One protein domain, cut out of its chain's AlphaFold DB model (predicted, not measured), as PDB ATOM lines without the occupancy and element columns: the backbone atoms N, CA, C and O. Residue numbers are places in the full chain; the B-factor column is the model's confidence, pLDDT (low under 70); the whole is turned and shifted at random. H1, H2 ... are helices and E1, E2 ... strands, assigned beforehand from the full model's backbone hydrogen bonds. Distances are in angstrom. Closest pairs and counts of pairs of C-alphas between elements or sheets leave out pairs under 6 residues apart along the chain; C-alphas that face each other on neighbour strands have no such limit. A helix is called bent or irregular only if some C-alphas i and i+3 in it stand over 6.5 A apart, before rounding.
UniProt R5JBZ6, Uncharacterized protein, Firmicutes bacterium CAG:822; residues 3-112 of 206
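Overview. This is residues 3 to 112 of the 206 residues of an uncharacterized protein of Firmicutes bacterium CAG:822 (UniProt R5JBZ6). A small body with a long helical arm: a strongly twisted four-stranded sheet has H3 packed over one face, H1 lies beside H3, and H2 lies beyond H1. H4 starts at the sheet and sticks out with residues 94 to 112. The printed part has 110 residues, with four named helices and four named strands that follow along the chain as E1 E2 H1 H2 H3 E3 E4 H4; the sheet, in the order E2 E1 E3 E4, is antiparallel and the class is mixed, helices and strands. The whole is loose, radius of gyration of the C-alphas 16.4 A, spanning 58 by 32 by 25 A.

Along the chain. E1, residues 3 to 8, begins at C-alpha 3 (-43.750, -34.738, 55.774). E2 is residues 13 to 15, H1 24 to 30, H2 36 to 45 and H3 49 to 59, 15.1 A long. E3, residues 67 to 74, is 19.9 A long and E4, residues 79 to 85, 17.4 A. H4, residues 86 to 112, is 39.4 A long and ends at C-alpha 112 (-30.795, -59.944, 14.167). H1 is only just irregular: C-alphas 24 and 27 are 6.8 A apart.

Arrangement. Hairpin E1 and E2 has N 6 and O 14 at 2.8 A; E1 and E3 have N 5 and O 71 at 2.8 A; hairpin E3 and E4 has N 72 and O 82 at 2.9 A, each within hydrogen-bond range. H3 and the sheet make two layers, a helix on one face of a sheet; H3 is over E3 and E4 at a height over the sheet of 8.6 A. H1 touches H3, closest C-alphas Glu 24 and Thr 49 at 4.8 A, at a shallow tilt of 12 degrees, the same way. H1 and H2, a helical hairpin, only just touch, with 3 pairs of C-alphas within 8 A, the closest Phe 30 and Tyr 39 at 7.1 A. H4 only just touches H3, with residues 86 to 89 alone and 3 such pairs, the closest Glu 54 and Leu 89 at 6.5 A, about perpendicular at 84 degrees. H1 and H4 only graze the sheet. Every O i to N i+4 pair is within range in H4, against 6 of 7 in H3, 3 of 6 in H2 and 0 of 3 in H1, which has 3 of 4 O i to N i+3 pairs.

Size, cuts and confidence. The C-alphas farthest apart, of Val 76 and Asn 112, are 58.6 A apart. The printed part has no cut and no long link. Mean pLDDT of the printed part is 92.3; residue 112 is under 70.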
ATOM      1  N   ARG A   3     -44.310 -33.617  55.007       97.38
ATOM      2  CA  ARG A   3     -43.750 -34.738  55.774       97.38
ATOM      3  C   ARG A   3     -44.294 -36.062  55.267       97.38
ATOM      4  O   ARG A   3     -45.382 -36.092  54.692       97.38
ATOM      5  N   PHE A   4     -43.577 -37.145  55.547       97.31
ATOM      6  CA  PHE A   4     -44.115 -38.484  55.359       97.31
ATOM      7  C   PHE A   4     -45.019 -38.863  56.527       97.31
ATOM      8  O   PHE A   4     -44.723 -38.566  57.684       97.31
ATOM      9  N   LYS A   5     -46.107 -39.566  56.228       97.06
ATOM     10  CA  LYS A   5     -46.936 -40.240  57.221       97.06
ATOM     11  C   LYS A   5     -47.051 -41.714  56.869       97.06
ATOM     12  O   LYS A   5     -47.533 -42.067  55.795       97.06
ATOM     13  N   PHE A   6     -46.609 -42.561  57.784       96.88
ATOM     14  CA  PHE A   6     -46.562 -44.009  57.639       96.88
ATOM     15  C   PHE A   6     -47.787 -44.630  58.293       96.88
ATOM     16  O   PHE A   6     -48.143 -44.259  59.411       96.88
ATOM     17  N   TYR A   7     -48.408 -45.593  57.619       97.00
ATOM     18  CA  TYR A   7     -49.496 -46.398  58.162       97.00
ATOM     19  C   TYR A   7     -49.004 -47.834  58.304       97.00
ATOM     20  O   TYR A   7     -48.648 -48.491  57.327       97.00
ATOM     21  N   TYR A   8     -48.935 -48.298  59.547       96.62
ATOM     22  CA  TYR A   8     -48.436 -49.620  59.885       96.62
ATOM     23  C   TYR A   8     -49.545 -50.662  59.792       96.62
ATOM     24  O   TYR A   8     -50.710 -50.386  60.086       96.62
ATOM     25  N   LYS A   9     -49.171 -51.902  59.470       94.50
ATOM     26  CA  LYS A   9     -50.126 -53.019  59.354       94.50
ATOM     27  C   LYS A   9     -50.807 -53.380  60.680       94.50
ATOM     28  O   LYS A   9     -51.821 -54.071  60.680       94.50
ATOM     29  N   ASP A  10     -50.277 -52.905  61.811       94.81
ATOM     30  CA  ASP A  10     -50.907 -53.014  63.134       94.81
ATOM     31  C   ASP A  10     -52.016 -51.962  63.377       94.81
ATOM     32  O   ASP A  10     -52.639 -51.954  64.439       94.81
ATOM     33  N   GLY A  11     -52.282 -51.091  62.396       94.31
ATOM     34  CA  GLY A  11     -53.287 -50.030  62.447       94.31
ATOM     35  C   GLY A  11     -52.794 -48.720  63.068       94.31
ATOM     36  O   GLY A  11     -53.549 -47.747  63.115       94.31
ATOM     37  N   THR A  12     -51.547 -48.666  63.542       96.81
ATOM     38  CA  THR A  12     -50.936 -47.425  64.035       96.81
ATOM     39  C   THR A  12     -50.372 -46.584  62.890       96.81
ATOM     40  O   THR A  12     -50.227 -47.048  61.761       96.81
ATOM     41  N   ASN A  13     -50.088 -45.311  63.159       96.12
ATOM     42  CA  ASN A  13     -49.440 -44.426  62.198       96.12
ATOM     43  C   ASN A  13     -48.422 -43.518  62.883       96.12
ATOM     44  O   ASN A  13     -48.510 -43.275  64.088       96.12
ATOM     45  N   GLU A  14     -47.472 -43.025  62.099       95.12
ATOM     46  CA  GLU A  14     -46.402 -42.138  62.550       95.12
ATOM     47  C   GLU A  14     -46.104 -41.093  61.473       95.12
ATOM     48  O   GLU A  14     -46.225 -41.368  60.281       95.12
ATOM     49  N   ILE A  15     -45.740 -39.882  61.893       95.12
ATOM     50  CA  ILE A  15     -45.312 -38.798  61.004       95.12
ATOM     51  C   ILE A  15     -43.795 -38.668  61.128       95.12
ATOM     52  O   ILE A  15     -43.274 -38.659  62.245       95.12
ATOM     53  N   SER A  16     -43.093 -38.543  59.999       93.06
ATOM     54  CA  SER A  16     -41.641 -38.364  59.971       93.06
ATOM     55  C   SER A  16     -41.208 -37.138  60.778       93.06
ATOM     56  O   SER A  16     -41.879 -36.103  60.811       93.06
ATOM     57  N   SER A  17     -40.045 -37.232  61.421       86.69
ATOM     58  CA  SER A  17     -39.463 -36.115  62.173       86.69
ATOM     59  C   SER A  17     -38.968 -34.996  61.250       86.69
ATOM     60  O   SER A  17     -39.086 -33.811  61.581       86.69
ATOM     61  N   PHE A  18     -38.451 -35.368  60.079       88.75
ATOM     62  CA  PHE A  18     -37.975 -34.456  59.051       88.75
ATOM     63  C   PHE A  18     -39.133 -33.928  58.196       88.75
ATOM     64  O   PHE A  18     -40.093 -34.646  57.907       88.75
ATOM     65  N   GLY A  19     -39.060 -32.651  57.815       92.06
ATOM     66  CA  GLY A  19     -40.046 -32.015  56.950       92.06
ATOM     67  C   GLY A  19     -39.461 -30.845  56.171       92.06
ATOM     68  O   GLY A  19     -38.513 -30.206  56.624       92.06
ATOM     69  N   LEU A  20     -40.037 -30.574  55.001       94.69
ATOM     70  CA  LEU A  20     -39.511 -29.609  54.034       94.69
ATOM     71  C   LEU A  20     -40.592 -28.700  53.447       94.69
ATOM     72  O   LEU A  20     -41.789 -28.939  53.581       94.69
ATOM     73  N   GLU A  21     -40.170 -27.611  52.809       94.31
ATOM     74  CA  GLU A  21     -41.089 -26.630  52.218       94.31
ATOM     75  C   GLU A  21     -41.786 -27.128  50.953       94.31
ATOM     76  O   GLU A  21     -42.903 -26.693  50.701       94.31
ATOM     77  N   ASN A  22     -41.175 -28.058  50.211       95.00
ATOM     78  CA  ASN A  22     -41.747 -28.667  49.007       95.00
ATOM     79  C   ASN A  22     -41.841 -30.190  49.180       95.00
ATOM     80  O   ASN A  22     -40.897 -30.780  49.715       95.00
ATOM     81  N   PRO A  23     -42.934 -30.826  48.729       95.56
ATOM     82  CA  PRO A  23     -43.120 -32.267  48.868       95.56
ATOM     83  C   PRO A  23     -42.110 -33.058  48.028       95.56
ATOM     84  O   PRO A  23     -41.602 -34.073  48.496       95.56
ATOM     85  N   GLU A  24     -41.732 -32.560  46.848       95.31
ATOM     86  CA  GLU A  24     -40.730 -33.197  45.986       95.31
ATOM     87  C   GLU A  24     -39.354 -33.247  46.647       95.31
ATOM     88  O   GLU A  24     -38.603 -34.180  46.411       95.31
ATOM     89  N   ASN A  25     -39.017 -32.292  47.518       95.25
ATOM     90  CA  ASN A  25     -37.700 -32.249  48.157       95.25
ATOM     91  C   ASN A  25     -37.555 -33.264  49.301       95.25
ATOM     92  O   ASN A  25     -36.461 -33.414  49.842       95.25
ATOM     93  N   LEU A  26     -38.621 -33.981  49.679       95.88
ATOM     94  CA  LEU A  26     -38.559 -35.006  50.725       95.88
ATOM     95  C   LEU A  26     -37.586 -36.150  50.410       95.88
ATOM     96  O   LEU A  26     -37.219 -36.876  51.328       95.88
ATOM     97  N   TYR A  27     -37.090 -36.270  49.171       94.50
ATOM     98  CA  TYR A  27     -36.023 -37.223  48.861       94.50
ATOM     99  C   TYR A  27     -34.720 -36.973  49.632       94.50
ATOM    100  O   TYR A  27     -33.937 -37.908  49.788       94.50
ATOM    101  N   TYR A  28     -34.479 -35.760  50.148       93.69
ATOM    102  CA  TYR A  28     -33.315 -35.494  51.003       93.69
ATOM    103  C   TYR A  28     -33.313 -36.357  52.276       93.69
ATOM    104  O   TYR A  28     -32.254 -36.607  52.842       93.69
ATOM    105  N   ASP A  29     -34.475 -36.865  52.701       92.88
ATOM    106  CA  ASP A  29     -34.596 -37.779  53.845       92.88
ATOM    107  C   ASP A  29     -34.073 -39.199  53.534       92.88
ATOM    108  O   ASP A  29     -33.989 -40.047  54.421       92.88
ATOM    109  N   PHE A  30     -33.709 -39.479  52.275       92.94
ATOM    110  CA  PHE A  30     -33.152 -40.763  51.840       92.94
ATOM    111  C   PHE A  30     -31.620 -40.832  51.921       92.94
ATOM    112  O   PHE A  30     -31.051 -41.868  51.562       92.94
ATOM    113  N   ASP A  31     -30.943 -39.769  52.373       90.88
ATOM    114  CA  ASP A  31     -29.486 -39.766  52.544       90.88
ATOM    115  C   ASP A  31     -29.050 -40.905  53.485       90.88
ATOM    116  O   ASP A  31     -29.529 -41.043  54.613       90.88
ATOM    117  N   GLY A  32     -28.174 -41.778  52.988       88.94
ATOM    118  CA  GLY A  32     -27.734 -42.983  53.690       88.94
ATOM    119  C   GLY A  32     -28.740 -44.144  53.731       88.94
ATOM    120  O   GLY A  32     -28.398 -45.192  54.282       88.94
ATOM    121  N   LEU A  33     -29.938 -44.009  53.145       91.50
ATOM    122  CA  LEU A  33     -30.952 -45.077  53.063       91.50
ATOM    123  C   LEU A  33     -30.995 -45.781  51.701       91.50
ATOM    124  O   LEU A  33     -31.450 -46.921  51.610       91.50
ATOM    125  N   ILE A  34     -30.526 -45.117  50.644       92.19
ATOM    126  CA  ILE A  34     -30.485 -45.647  49.273       92.19
ATOM    127  C   ILE A  34     -29.071 -45.562  48.681       92.19
ATOM    128  O   ILE A  34     -28.150 -45.039  49.310       92.19
ATOM    129  N   ASP A  35     -28.884 -46.104  47.473       93.75
ATOM    130  CA  ASP A  35     -27.613 -45.974  46.754       93.75
ATOM    131  C   ASP A  35     -27.289 -44.499  46.473       93.75
ATOM    132  O   ASP A  35     -28.158 -43.725  46.071       93.75
ATOM    133  N   TRP A  36     -26.025 -44.113  46.646       93.00
ATOM    134  CA  TRP A  36     -25.600 -42.718  46.507       93.00
ATOM    135  C   TRP A  36     -25.778 -42.190  45.080       93.00
ATOM    136  O   TRP A  36     -26.109 -41.021  44.908       93.00
ATOM    137  N   ASN A  37     -25.600 -43.026  44.049       93.38
ATOM    138  CA  ASN A  37     -25.810 -42.576  42.669       93.38
ATOM    139  C   ASN A  37     -27.287 -42.288  42.417       93.38
ATOM    140  O   ASN A  37     -27.634 -41.319  41.747       93.38
ATOM    141  N   GLU A  38     -28.156 -43.127  42.972       92.62
ATOM    142  CA  GLU A  38     -29.591 -42.922  42.896       92.62
ATOM    143  C   GLU A  38     -30.019 -41.673  43.668       92.62
ATOM    144  O   GLU A  38     -30.773 -40.860  43.139       92.62
ATOM    145  N   TYR A  39     -29.476 -41.468  44.867       92.81
ATOM    146  CA  TYR A  39     -29.708 -40.263  45.654       92.81
ATOM    147  C   TYR A  39     -29.336 -38.987  44.883       92.81
ATOM    148  O   TYR A  39     -30.164 -38.093  44.730       92.81
ATOM    149  N   TYR A  40     -28.127 -38.925  44.315       91.31
ATOM    150  CA  TYR A  40     -27.690 -37.757  43.542       91.31
ATOM    151  C   TYR A  40     -28.462 -37.564  42.234       91.31
ATOM    152  O   TYR A  40     -28.547 -36.443  41.735       91.31
ATOM    153  N   SER A  41     -29.072 -38.620  41.690       93.06
ATOM    154  CA  SER A  41     -29.895 -38.493  40.485       93.06
ATOM    155  C   SER A  41     -31.156 -37.649  40.706       93.06
ATOM    156  O   SER A  41     -31.657 -37.060  39.751       93.06
ATOM    157  N   PHE A  42     -31.657 -37.521  41.943       91.31
ATOM    158  CA  PHE A  42     -32.859 -36.726  42.223       91.31
ATOM    159  C   PHE A  42     -32.657 -35.225  41.999       91.31
ATOM    160  O   PHE A  42     -33.573 -34.563  41.505       91.31
ATOM    161  N   ASP A  43     -31.463 -34.698  42.286       86.94
ATOM    162  CA  ASP A  43     -31.125 -33.297  42.004       86.94
ATOM    163  C   ASP A  43     -31.196 -33.000  40.492       86.94
ATOM    164  O   ASP A  43     -31.653 -31.931  40.074       86.94
ATOM    165  N   GLU A  44     -30.780 -33.956  39.656       89.75
ATOM    166  CA  GLU A  44     -30.784 -33.815  38.195       89.75
ATOM    167  C   GLU A  44     -32.171 -34.052  37.587       89.75
ATOM    168  O   GLU A  44     -32.610 -33.301  36.710       89.75
ATOM    169  N   LEU A  45     -32.866 -35.093  38.051       90.69
ATOM    170  CA  LEU A  45     -34.115 -35.574  37.464       90.69
ATOM    171  C   LEU A  45     -35.344 -34.786  37.915       90.69
ATOM    172  O   LEU A  45     -36.340 -34.799  37.195       90.69
ATOM    173  N   LYS A  46     -35.268 -34.077  39.052       90.06
ATOM    174  CA  LYS A  46     -36.382 -33.319  39.647       90.06
ATOM    175  C   LYS A  46     -37.637 -34.193  39.787       90.06
ATOM    176  O   LYS A  46     -38.574 -34.044  38.998       90.06
ATOM    177  N   PRO A  47     -37.654 -35.117  40.762       93.62
ATOM    178  CA  PRO A  47     -38.721 -36.097  40.877       93.62
ATOM    179  C   PRO A  47     -40.071 -35.427  41.115       93.62
ATOM    180  O   PRO A  47     -40.179 -34.381  41.755       93.62
ATOM    181  N   THR A  48     -41.120 -36.084  40.648       95.50
ATOM    182  CA  THR A  48     -42.485 -35.785  41.068       95.50
ATOM    183  C   THR A  48     -42.724 -36.261  42.500       95.50
ATOM    184  O   THR A  48     -42.068 -37.180  42.993       95.50
ATOM    185  N   THR A  49     -43.731 -35.688  43.161       95.94
ATOM    186  CA  THR A  49     -44.172 -36.125  44.497       95.94
ATOM    187  C   THR A  49     -44.456 -37.641  44.548       95.94
ATOM    188  O   THR A  49     -44.092 -38.307  45.518       95.94
ATOM    189  N   HIS A  50     -45.029 -38.213  43.483       96.31
ATOM    190  CA  HIS A  50     -45.325 -39.645  43.419       96.31
ATOM    191  C   HIS A  50     -44.060 -40.513  43.331       96.31
ATOM    192  O   HIS A  50     -43.955 -41.541  43.997       96.31
ATOM    193  N   GLU A  51     -43.063 -40.091  42.552       95.12
ATOM    194  CA  GLU A  51     -41.784 -40.806  42.457       95.12
ATOM    195  C   GLU A  51     -41.039 -40.794  43.794       95.12
ATOM    196  O   GLU A  51     -40.461 -41.805  44.187       95.12
ATOM    197  N   VAL A  52     -41.117 -39.692  44.546       96.38
ATOM    198  CA  VAL A  52     -40.588 -39.633  45.916       96.38
ATOM    199  C   VAL A  52     -41.277 -40.661  46.820       96.38
ATOM    200  O   VAL A  52     -40.604 -41.353  47.581       96.38
ATOM    201  N   LEU A  53     -42.599 -40.828  46.712       97.19
ATOM    202  CA  LEU A  53     -43.355 -41.839  47.464       97.19
ATOM    203  C   LEU A  53     -42.968 -43.276  47.099       97.19
ATOM    204  O   LEU A  53     -42.793 -44.110  47.991       97.19
ATOM    205  N   GLU A  54     -42.796 -43.574  45.808       95.38
ATOM    206  CA  GLU A  54     -42.307 -44.884  45.361       95.38
ATOM    207  C   GLU A  54     -40.954 -45.222  46.000       95.38
ATOM    208  O   GLU A  54     -40.714 -46.362  46.413       95.38
ATOM    209  N   VAL A  55     -40.076 -44.224  46.106       94.81
ATOM    210  CA  VAL A  55     -38.749 -44.367  46.702       94.81
ATOM    211  C   VAL A  55     -38.837 -44.512  48.214       94.81
ATOM    212  O   VAL A  55     -38.215 -45.420  48.760       94.81
ATOM    213  N   ALA A  56     -39.661 -43.714  48.889       95.12
ATOM    214  CA  ALA A  56     -39.887 -43.833  50.326       95.12
ATOM    215  C   ALA A  56     -40.364 -45.249  50.703       95.12
ATOM    216  O   ALA A  56     -39.838 -45.866  51.632       95.12
ATOM    217  N   MET A  57     -41.302 -45.810  49.931       93.62
ATOM    218  CA  MET A  57     -41.877 -47.140  50.172       93.62
ATOM    219  C   MET A  57     -40.834 -48.267  50.107       93.62
ATOM    220  O   MET A  57     -41.015 -49.304  50.742       93.62
ATOM    221  N   ARG A  58     -39.731 -48.089  49.369       91.81
ATOM    222  CA  ARG A  58     -38.616 -49.052  49.336       91.81
ATOM    223  C   ARG A  58     -37.473 -48.689  50.286       91.81
ATOM    224  O   ARG A  58     -36.922 -49.598  50.893       91.81
ATOM    225  N   ALA A  59     -37.141 -47.408  50.437       92.81
ATOM    226  CA  ALA A  59     -36.010 -46.938  51.239       92.81
ATOM    227  C   ALA A  59     -36.210 -47.231  52.729       92.81
ATOM    228  O   ALA A  59     -35.287 -47.660  53.411       92.81
ATOM    229  N   TYR A  60     -37.438 -47.069  53.230       92.44
ATOM    230  CA  TYR A  60     -37.747 -47.276  54.646       92.44
ATOM    231  C   TYR A  60     -38.064 -48.726  55.019       92.44
ATOM    232  O   TYR A  60     -38.188 -49.042  56.211       92.44
ATOM    233  N   LYS A  61     -38.174 -49.633  54.038       85.19
ATOM    234  CA  LYS A  61     -38.360 -51.060  54.320       85.19
ATOM    235  C   LYS A  61     -37.150 -51.594  55.084       85.19
ATOM    236  O   LYS A  61     -36.021 -51.510  54.621       85.19
ATOM    237  N   GLY A  62     -37.405 -52.167  56.258       80.50
ATOM    238  CA  GLY A  62     -36.371 -52.705  57.147       80.50
ATOM    239  C   GLY A  62     -35.849 -51.723  58.201       80.50
ATOM    240  O   GLY A  62     -35.207 -52.169  59.148       80.50
ATOM    241  N   PHE A  63     -36.167 -50.428  58.092       85.88
ATOM    242  CA  PHE A  63     -35.853 -49.420  59.115       85.88
ATOM    243  C   PHE A  63     -37.047 -49.124  60.023       85.88
ATOM    244  O   PHE A  63     -36.882 -48.930  61.226       85.88
ATOM    245  N   TYR A  64     -38.252 -49.132  59.454       86.94
ATOM    246  CA  TYR A  64     -39.501 -48.969  60.190       86.94
ATOM    247  C   TYR A  64     -40.211 -50.309  60.402       86.94
ATOM    248  O   TYR A  64     -39.895 -51.320  59.768       86.94
ATOM    249  N   LYS A  65     -41.206 -50.305  61.300       88.50
ATOM    250  CA  LYS A  65     -42.192 -51.390  61.401       88.50
ATOM    251  C   LYS A  65     -42.853 -51.638  60.043       88.50
ATOM    252  O   LYS A  65     -42.915 -50.735  59.219       88.50
ATOM    253  N   ASP A  66     -43.392 -52.838  59.843       91.75
ATOM    254  CA  ASP A  66     -44.072 -53.199  58.597       91.75
ATOM    255  C   ASP A  66     -45.260 -52.254  58.324       91.75
ATOM    256  O   ASP A  66     -46.239 -52.214  59.079       91.75
ATOM    257  N   PHE A  67     -45.133 -51.461  57.261       94.62
ATOM    258  CA  PHE A  67     -46.114 -50.487  56.798       94.62
ATOM    259  C   PHE A  67     -46.607 -50.870  55.407       94.62
ATOM    260  O   PHE A  67     -45.870 -51.448  54.609       94.62
ATOM    261  N   ASP A  68     -47.867 -50.562  55.120       95.12
ATOM    262  CA  ASP A  68     -48.498 -50.839  53.828       95.12
ATOM    263  C   ASP A  68     -48.832 -49.571  53.041       95.12
ATOM    264  O   ASP A  68     -49.108 -49.668  51.846       95.12
ATOM    265  N   ARG A  69     -48.756 -48.393  53.670       96.81
ATOM    266  CA  ARG A  69     -49.019 -47.100  53.039       96.81
ATOM    267  C   ARG A  69     -48.106 -46.004  53.568       96.81
ATOM    268  O   ARG A  69     -47.854 -45.906  54.770       96.81
ATOM    269  N   ILE A  70     -47.679 -45.137  52.653       97.50
ATOM    270  CA  ILE A  70     -47.033 -43.860  52.957       97.50
ATOM    271  C   ILE A  70     -47.832 -42.746  52.284       97.50
ATOM    272  O   ILE A  70     -48.257 -42.879  51.137       97.50
ATOM    273  N   GLU A  71     -48.022 -41.644  52.997       98.00
ATOM    274  CA  GLU A  71     -48.547 -40.389  52.466       98.00
ATOM    275  C   GLU A  71     -47.484 -39.300  52.536       98.00
ATOM    276  O   GLU A  71     -46.682 -39.278  53.471       98.00
ATOM    277  N   ILE A  72     -47.538 -38.353  51.605       98.25
ATOM    278  CA  ILE A  72     -46.970 -37.027  51.819       98.25
ATOM    279  C   ILE A  72     -48.105 -36.124  52.284       98.25
ATOM    280  O   ILE A  72     -49.113 -35.966  51.595       98.25
ATOM    281  N   ILE A  73     -47.939 -35.531  53.461       98.00
ATOM    282  CA  ILE A  73     -48.922 -34.635  54.068       98.00
ATOM    283  C   ILE A  73     -48.354 -33.233  54.212       98.00
ATOM    284  O   ILE A  73     -47.152 -33.064  54.409       98.00
ATOM    285  N   ASN A  74     -49.215 -32.221  54.187       97.12
ATOM    286  CA  ASN A  74     -48.896 -30.902  54.708       97.12
ATOM    287  C   ASN A  74     -49.263 -30.844  56.196       97.12
ATOM    288  O   ASN A  74     -50.431 -30.819  56.568       97.12
ATOM    289  N   ASP A  75     -48.249 -30.784  57.051       92.38
ATOM    290  CA  ASP A  75     -48.378 -30.855  58.512       92.38
ATOM    291  C   ASP A  75     -49.149 -29.664  59.122       92.38
ATOM    292  O   ASP A  75     -49.635 -29.726  60.245       92.38
ATOM    293  N   VAL A  76     -49.298 -28.557  58.383       92.31
ATOM    294  CA  VAL A  76     -49.974 -27.346  58.887       92.31
ATOM    295  C   VAL A  76     -51.494 -27.462  58.795       92.31
ATOM    296  O   VAL A  76     -52.204 -27.051  59.709       92.31
ATOM    297  N   ASN A  77     -52.002 -27.980  57.676       94.69
ATOM    298  CA  ASN A  77     -53.437 -28.092  57.398       94.69
ATOM    299  C   ASN A  77     -53.925 -29.553  57.372       94.69
ATOM    300  O   ASN A  77     -55.114 -29.786  57.163       94.69
ATOM    301  N   ASN A  78     -53.023 -30.512  57.614       91.00
ATOM    302  CA  ASN A  78     -53.265 -31.953  57.586       91.00
ATOM    303  C   ASN A  78     -53.847 -32.444  56.243       91.00
ATOM    304  O   ASN A  78     -54.611 -33.410  56.192       91.00
ATOM    305  N   GLU A  79     -53.510 -31.751  55.157       97.31
ATOM    306  CA  GLU A  79     -53.886 -32.122  53.797       97.31
ATOM    307  C   GLU A  79     -52.982 -33.246  53.289       97.31
ATOM    308  O   GLU A  79     -51.761 -33.181  53.432       97.31
ATOM    309  N   VAL A  80     -53.581 -34.269  52.679       97.88
ATOM    310  CA  VAL A  80     -52.845 -35.331  51.983       97.88
ATOM    311  C   VAL A  80     -52.556 -34.855  50.566       97.88
ATOM    312  O   VAL A  80     -53.484 -34.577  49.811       97.88
ATOM    313  N   ILE A  81     -51.276 -34.765  50.222       97.88
ATOM    314  CA  ILE A  81     -50.816 -34.298  48.911       97.88
ATOM    315  C   ILE A  81     -50.818 -35.439  47.910       97.88
ATOM    316  O   ILE A  81     -51.342 -35.299  46.810       97.88
ATOM    317  N   ASP A  82     -50.253 -36.572  48.312       98.12
ATOM    318  CA  ASP A  82     -50.261 -37.806  47.539       98.12
ATOM    319  C   ASP A  82     -50.009 -39.000  48.470       98.12
ATOM    320  O   ASP A  82     -49.611 -38.832  49.631       98.12
ATOM    321  N   TYR A  83     -50.251 -40.211  47.979       97.81
ATOM    322  CA  TYR A  83     -50.016 -41.443  48.719       97.81
ATOM    323  C   TYR A  83     -49.667 -42.615  47.805       97.81
ATOM    324  O   TYR A  83     -50.022 -42.652  46.629       97.81
ATOM    325  N   ILE A  84     -49.006 -43.614  48.382       97.38
ATOM    326  CA  ILE A  84     -48.780 -44.899  47.731       97.38
ATOM    327  C   ILE A  84     -49.001 -46.029  48.727       97.38
ATOM    328  O   ILE A  84     -48.596 -45.936  49.891       97.38
ATOM    329  N   ASN A  85     -49.626 -47.111  48.265       96.38
ATOM    330  CA  ASN A  85     -49.706 -48.354  49.021       96.38
ATOM    331  C   ASN A  85     -48.761 -49.410  48.441       96.38
ATOM    332  O   ASN A  85     -48.375 -49.366  47.271       96.38
ATOM    333  N   GLU A  86     -48.433 -50.423  49.240       91.75
ATOM    334  CA  GLU A  86     -47.576 -51.539  48.831       91.75
ATOM    335  C   GLU A  86     -48.102 -52.233  47.557       91.75
ATOM    336  O   GLU A  86     -47.323 -52.566  46.661       91.75
ATOM    337  N   GLY A  87     -49.424 -52.388  47.433       91.69
ATOM    338  CA  GLY A  87     -50.059 -52.954  46.238       91.69
ATOM    339  C   GLY A  87     -49.835 -52.126  44.966       91.69
ATOM    340  O   GLY A  87     -49.587 -52.698  43.901       91.69
ATOM    341  N   ASP A  88     -49.856 -50.796  45.082       91.69
ATOM    342  CA  ASP A  88     -49.638 -49.880  43.957       91.69
ATOM    343  C   ASP A  88     -48.190 -49.980  43.463       91.69
ATOM    344  O   ASP A  88     -47.948 -50.158  42.266       91.69
ATOM    345  N   LEU A  89     -47.225 -49.999  44.392       91.25
ATOM    346  CA  LEU A  89     -45.807 -50.166  44.066       91.25
ATOM    347  C   LEU A  89     -45.537 -51.500  43.348       91.25
ATOM    348  O   LEU A  89     -44.784 -51.547  42.371       91.25
ATOM    349  N   ILE A  90     -46.162 -52.595  43.797       89.88
ATOM    350  CA  ILE A  90     -46.050 -53.903  43.132       89.88
ATOM    351  C   ILE A  90     -46.571 -53.815  41.693       89.88
ATOM    352  O   ILE A  90     -45.909 -54.290  40.766       89.88
ATOM    353  N   HIS A  91     -47.730 -53.188  41.486       91.44
ATOM    354  CA  HIS A  91     -48.314 -53.041  40.157       91.44
ATOM    355  C   HIS A  91     -47.426 -52.208  39.218       91.44
ATOM    356  O   HIS A  91     -47.186 -52.613  38.074       91.44
ATOM    357  N   ILE A  92     -46.887 -51.087  39.707       90.50
ATOM    358  CA  ILE A  92     -45.956 -50.222  38.967       90.50
ATOM    359  C   ILE A  92     -44.713 -51.012  38.544       90.50
ATOM    360  O   ILE A  92     -44.336 -51.001  37.368       90.50
ATOM    361  N   ASN A  93     -44.117 -51.771  39.466       89.19
ATOM    362  CA  ASN A  93     -42.925 -52.569  39.185       89.19
ATOM    363  C   ASN A  93     -43.186 -53.672  38.152       89.19
ATOM    364  O   ASN A  93     -42.390 -53.848  37.227       89.19
ATOM    365  N   LEU A  94     -44.325 -54.366  38.239       89.75
ATOM    366  CA  LEU A  94     -44.722 -55.362  37.237       89.75
ATOM    367  C   LEU A  94     -44.909 -54.737  35.849       89.75
ATOM    368  O   LEU A  94     -44.530 -55.336  34.840       89.75
ATOM    369  N   LYS A  95     -45.469 -53.525  35.777       93.50
ATOM    370  CA  LYS A  95     -45.627 -52.793  34.516       93.50
ATOM    371  C   LYS A  95     -44.270 -52.399  33.923       93.50
ATOM    372  O   LYS A  95     -44.043 -52.639  32.738       93.50
ATOM    373  N   ARG A  96     -43.350 -51.868  34.739       91.88
ATOM    374  CA  ARG A  96     -41.978 -51.525  34.314       91.88
ATOM    375  C   ARG A  96     -41.221 -52.752  33.794       91.88
ATOM    376  O   ARG A  96     -40.607 -52.678  32.734       91.88
ATOM    377  N   GLN A  97     -41.328 -53.896  34.473       90.81
ATOM    378  CA  GLN A  97     -40.694 -55.146  34.030       90.81
ATOM    379  C   GLN A  97     -41.183 -55.604  32.651       90.81
ATOM    380  O   GLN A  97     -40.369 -56.012  31.826       90.81
ATOM    381  N   LYS A  98     -42.490 -55.509  32.374       93.00
ATOM    382  CA  LYS A  98     -43.041 -55.852  31.051       93.00
ATOM    383  C   LYS A  98     -42.472 -54.962  29.945       93.00
ATOM    384  O   LYS A  98     -42.046 -55.486  28.923       93.00
ATOM    385  N   ILE A  99     -42.390 -53.651  30.182       93.69
ATOM    386  CA  ILE A  99     -41.831 -52.694  29.212       93.69
ATOM    387  C   ILE A  99     -40.365 -53.025  28.911       93.69
ATOM    388  O   ILE A  99     -39.978 -53.108  27.750       93.69
ATOM    389  N   ILE A 100     -39.553 -53.285  29.941       92.38
ATOM    390  CA  ILE A 100     -38.139 -53.662  29.762       92.38
ATOM    391  C   ILE A 100     -38.015 -54.949  28.932       92.38
ATOM    392  O   ILE A 100     -37.171 -55.034  28.041       92.38
ATOM    393  N   GLN A 101     -38.867 -55.946  29.188       88.75
ATOM    394  CA  GLN A 101     -38.876 -57.192  28.416       88.75
ATOM    395  C   GLN A 101     -39.267 -56.975  26.948       88.75
ATOM    396  O   GLN A 101     -38.731 -57.651  26.071       88.75
ATOM    397  N   GLU A 102     -40.200 -56.067  26.670       92.81
ATOM    398  CA  GLU A 102     -40.602 -55.719  25.305       92.81
ATOM    399  C   GLU A 102     -39.478 -54.994  24.560       92.81
ATOM    400  O   GLU A 102     -39.098 -55.436  23.475       92.81
ATOM    401  N   LEU A 103     -38.860 -53.984  25.181       91.94
ATOM    402  CA  LEU A 103     -37.714 -53.265  24.613       91.94
ATOM    403  C   LEU A 103     -36.539 -54.208  24.316       91.94
ATOM    404  O   LEU A 103     -35.975 -54.181  23.224       91.94
ATOM    405  N   ALA A 104     -36.216 -55.123  25.236       87.25
ATOM    406  CA  ALA A 104     -35.155 -56.109  25.027       87.25
ATOM    407  C   ALA A 104     -35.438 -57.045  23.833       87.25
ATOM    408  O   ALA A 104     -34.522 -57.417  23.093       87.25
ATOM    409  N   LYS A 105     -36.705 -57.423  23.610       87.06
ATOM    410  CA  LYS A 105     -37.106 -58.220  22.437       87.06
ATOM    411  C   LYS A 105     -36.953 -57.429  21.141       87.06
ATOM    412  O   LYS A 105     -36.543 -58.003  20.134       87.06
ATOM    413  N   GLU A 106     -37.290 -56.144  21.146       87.12
ATOM    414  CA  GLU A 106     -37.131 -55.272  19.979       87.12
ATOM    415  C   GLU A 106     -35.659 -55.065  19.618       87.12
ATOM    416  O   GLU A 106     -35.287 -55.267  18.460       87.12
ATOM    417  N   GLU A 107     -34.800 -54.796  20.603       85.62
ATOM    418  CA  GLU A 107     -33.355 -54.686  20.383       85.62
ATOM    419  C   GLU A 107     -32.755 -55.975  19.810       85.62
ATOM    420  O   GLU A 107     -31.910 -55.933  18.912       85.62
ATOM    421  N   LEU A 108     -33.189 -57.140  20.302       78.50
ATOM    422  CA  LEU A 108     -32.733 -58.429  19.783       78.50
ATOM    423  C   LEU A 108     -33.180 -58.638  18.330       78.50
ATOM    424  O   LEU A 108     -32.380 -59.067  17.494       78.50
ATOM    425  N   LYS A 109     -34.432 -58.288  18.005       78.19
ATOM    426  CA  LYS A 109     -34.942 -58.311  16.626       78.19
ATOM    427  C   LYS A 109     -34.131 -57.384  15.722       78.19
ATOM    428  O   LYS A 109     -33.789 -57.774  14.607       78.19
ATOM    429  N   GLU A 110     -33.788 -56.187  16.184       76.44
ATOM    430  CA  GLU A 110     -33.006 -55.229  15.404       76.44
ATOM    431  C   GLU A 110     -31.554 -55.689  15.201       76.44
ATOM    432  O   GLU A 110     -31.039 -55.633  14.083       76.44
ATOM    433  N   LYS A 111     -30.912 -56.239  16.242       72.19
ATOM    434  CA  LYS A 111     -29.586 -56.873  16.130       72.19
ATOM    435  C   LYS A 111     -29.598 -58.033  15.135       72.19
ATOM    436  O   LYS A 111     -28.671 -58.152  14.338       72.19
ATOM    437  N   ASN A 112     -30.649 -58.852  15.131       65.81
ATOM    438  CA  ASN A 112     -30.795 -59.944  14.167       65.81
ATOM    439  C   ASN A 112     -31.063 -59.445  12.737       65.81
ATOM    440  O   ASN A 112     -30.567 -60.057  11.795       65.81
TER     441      ASN A 112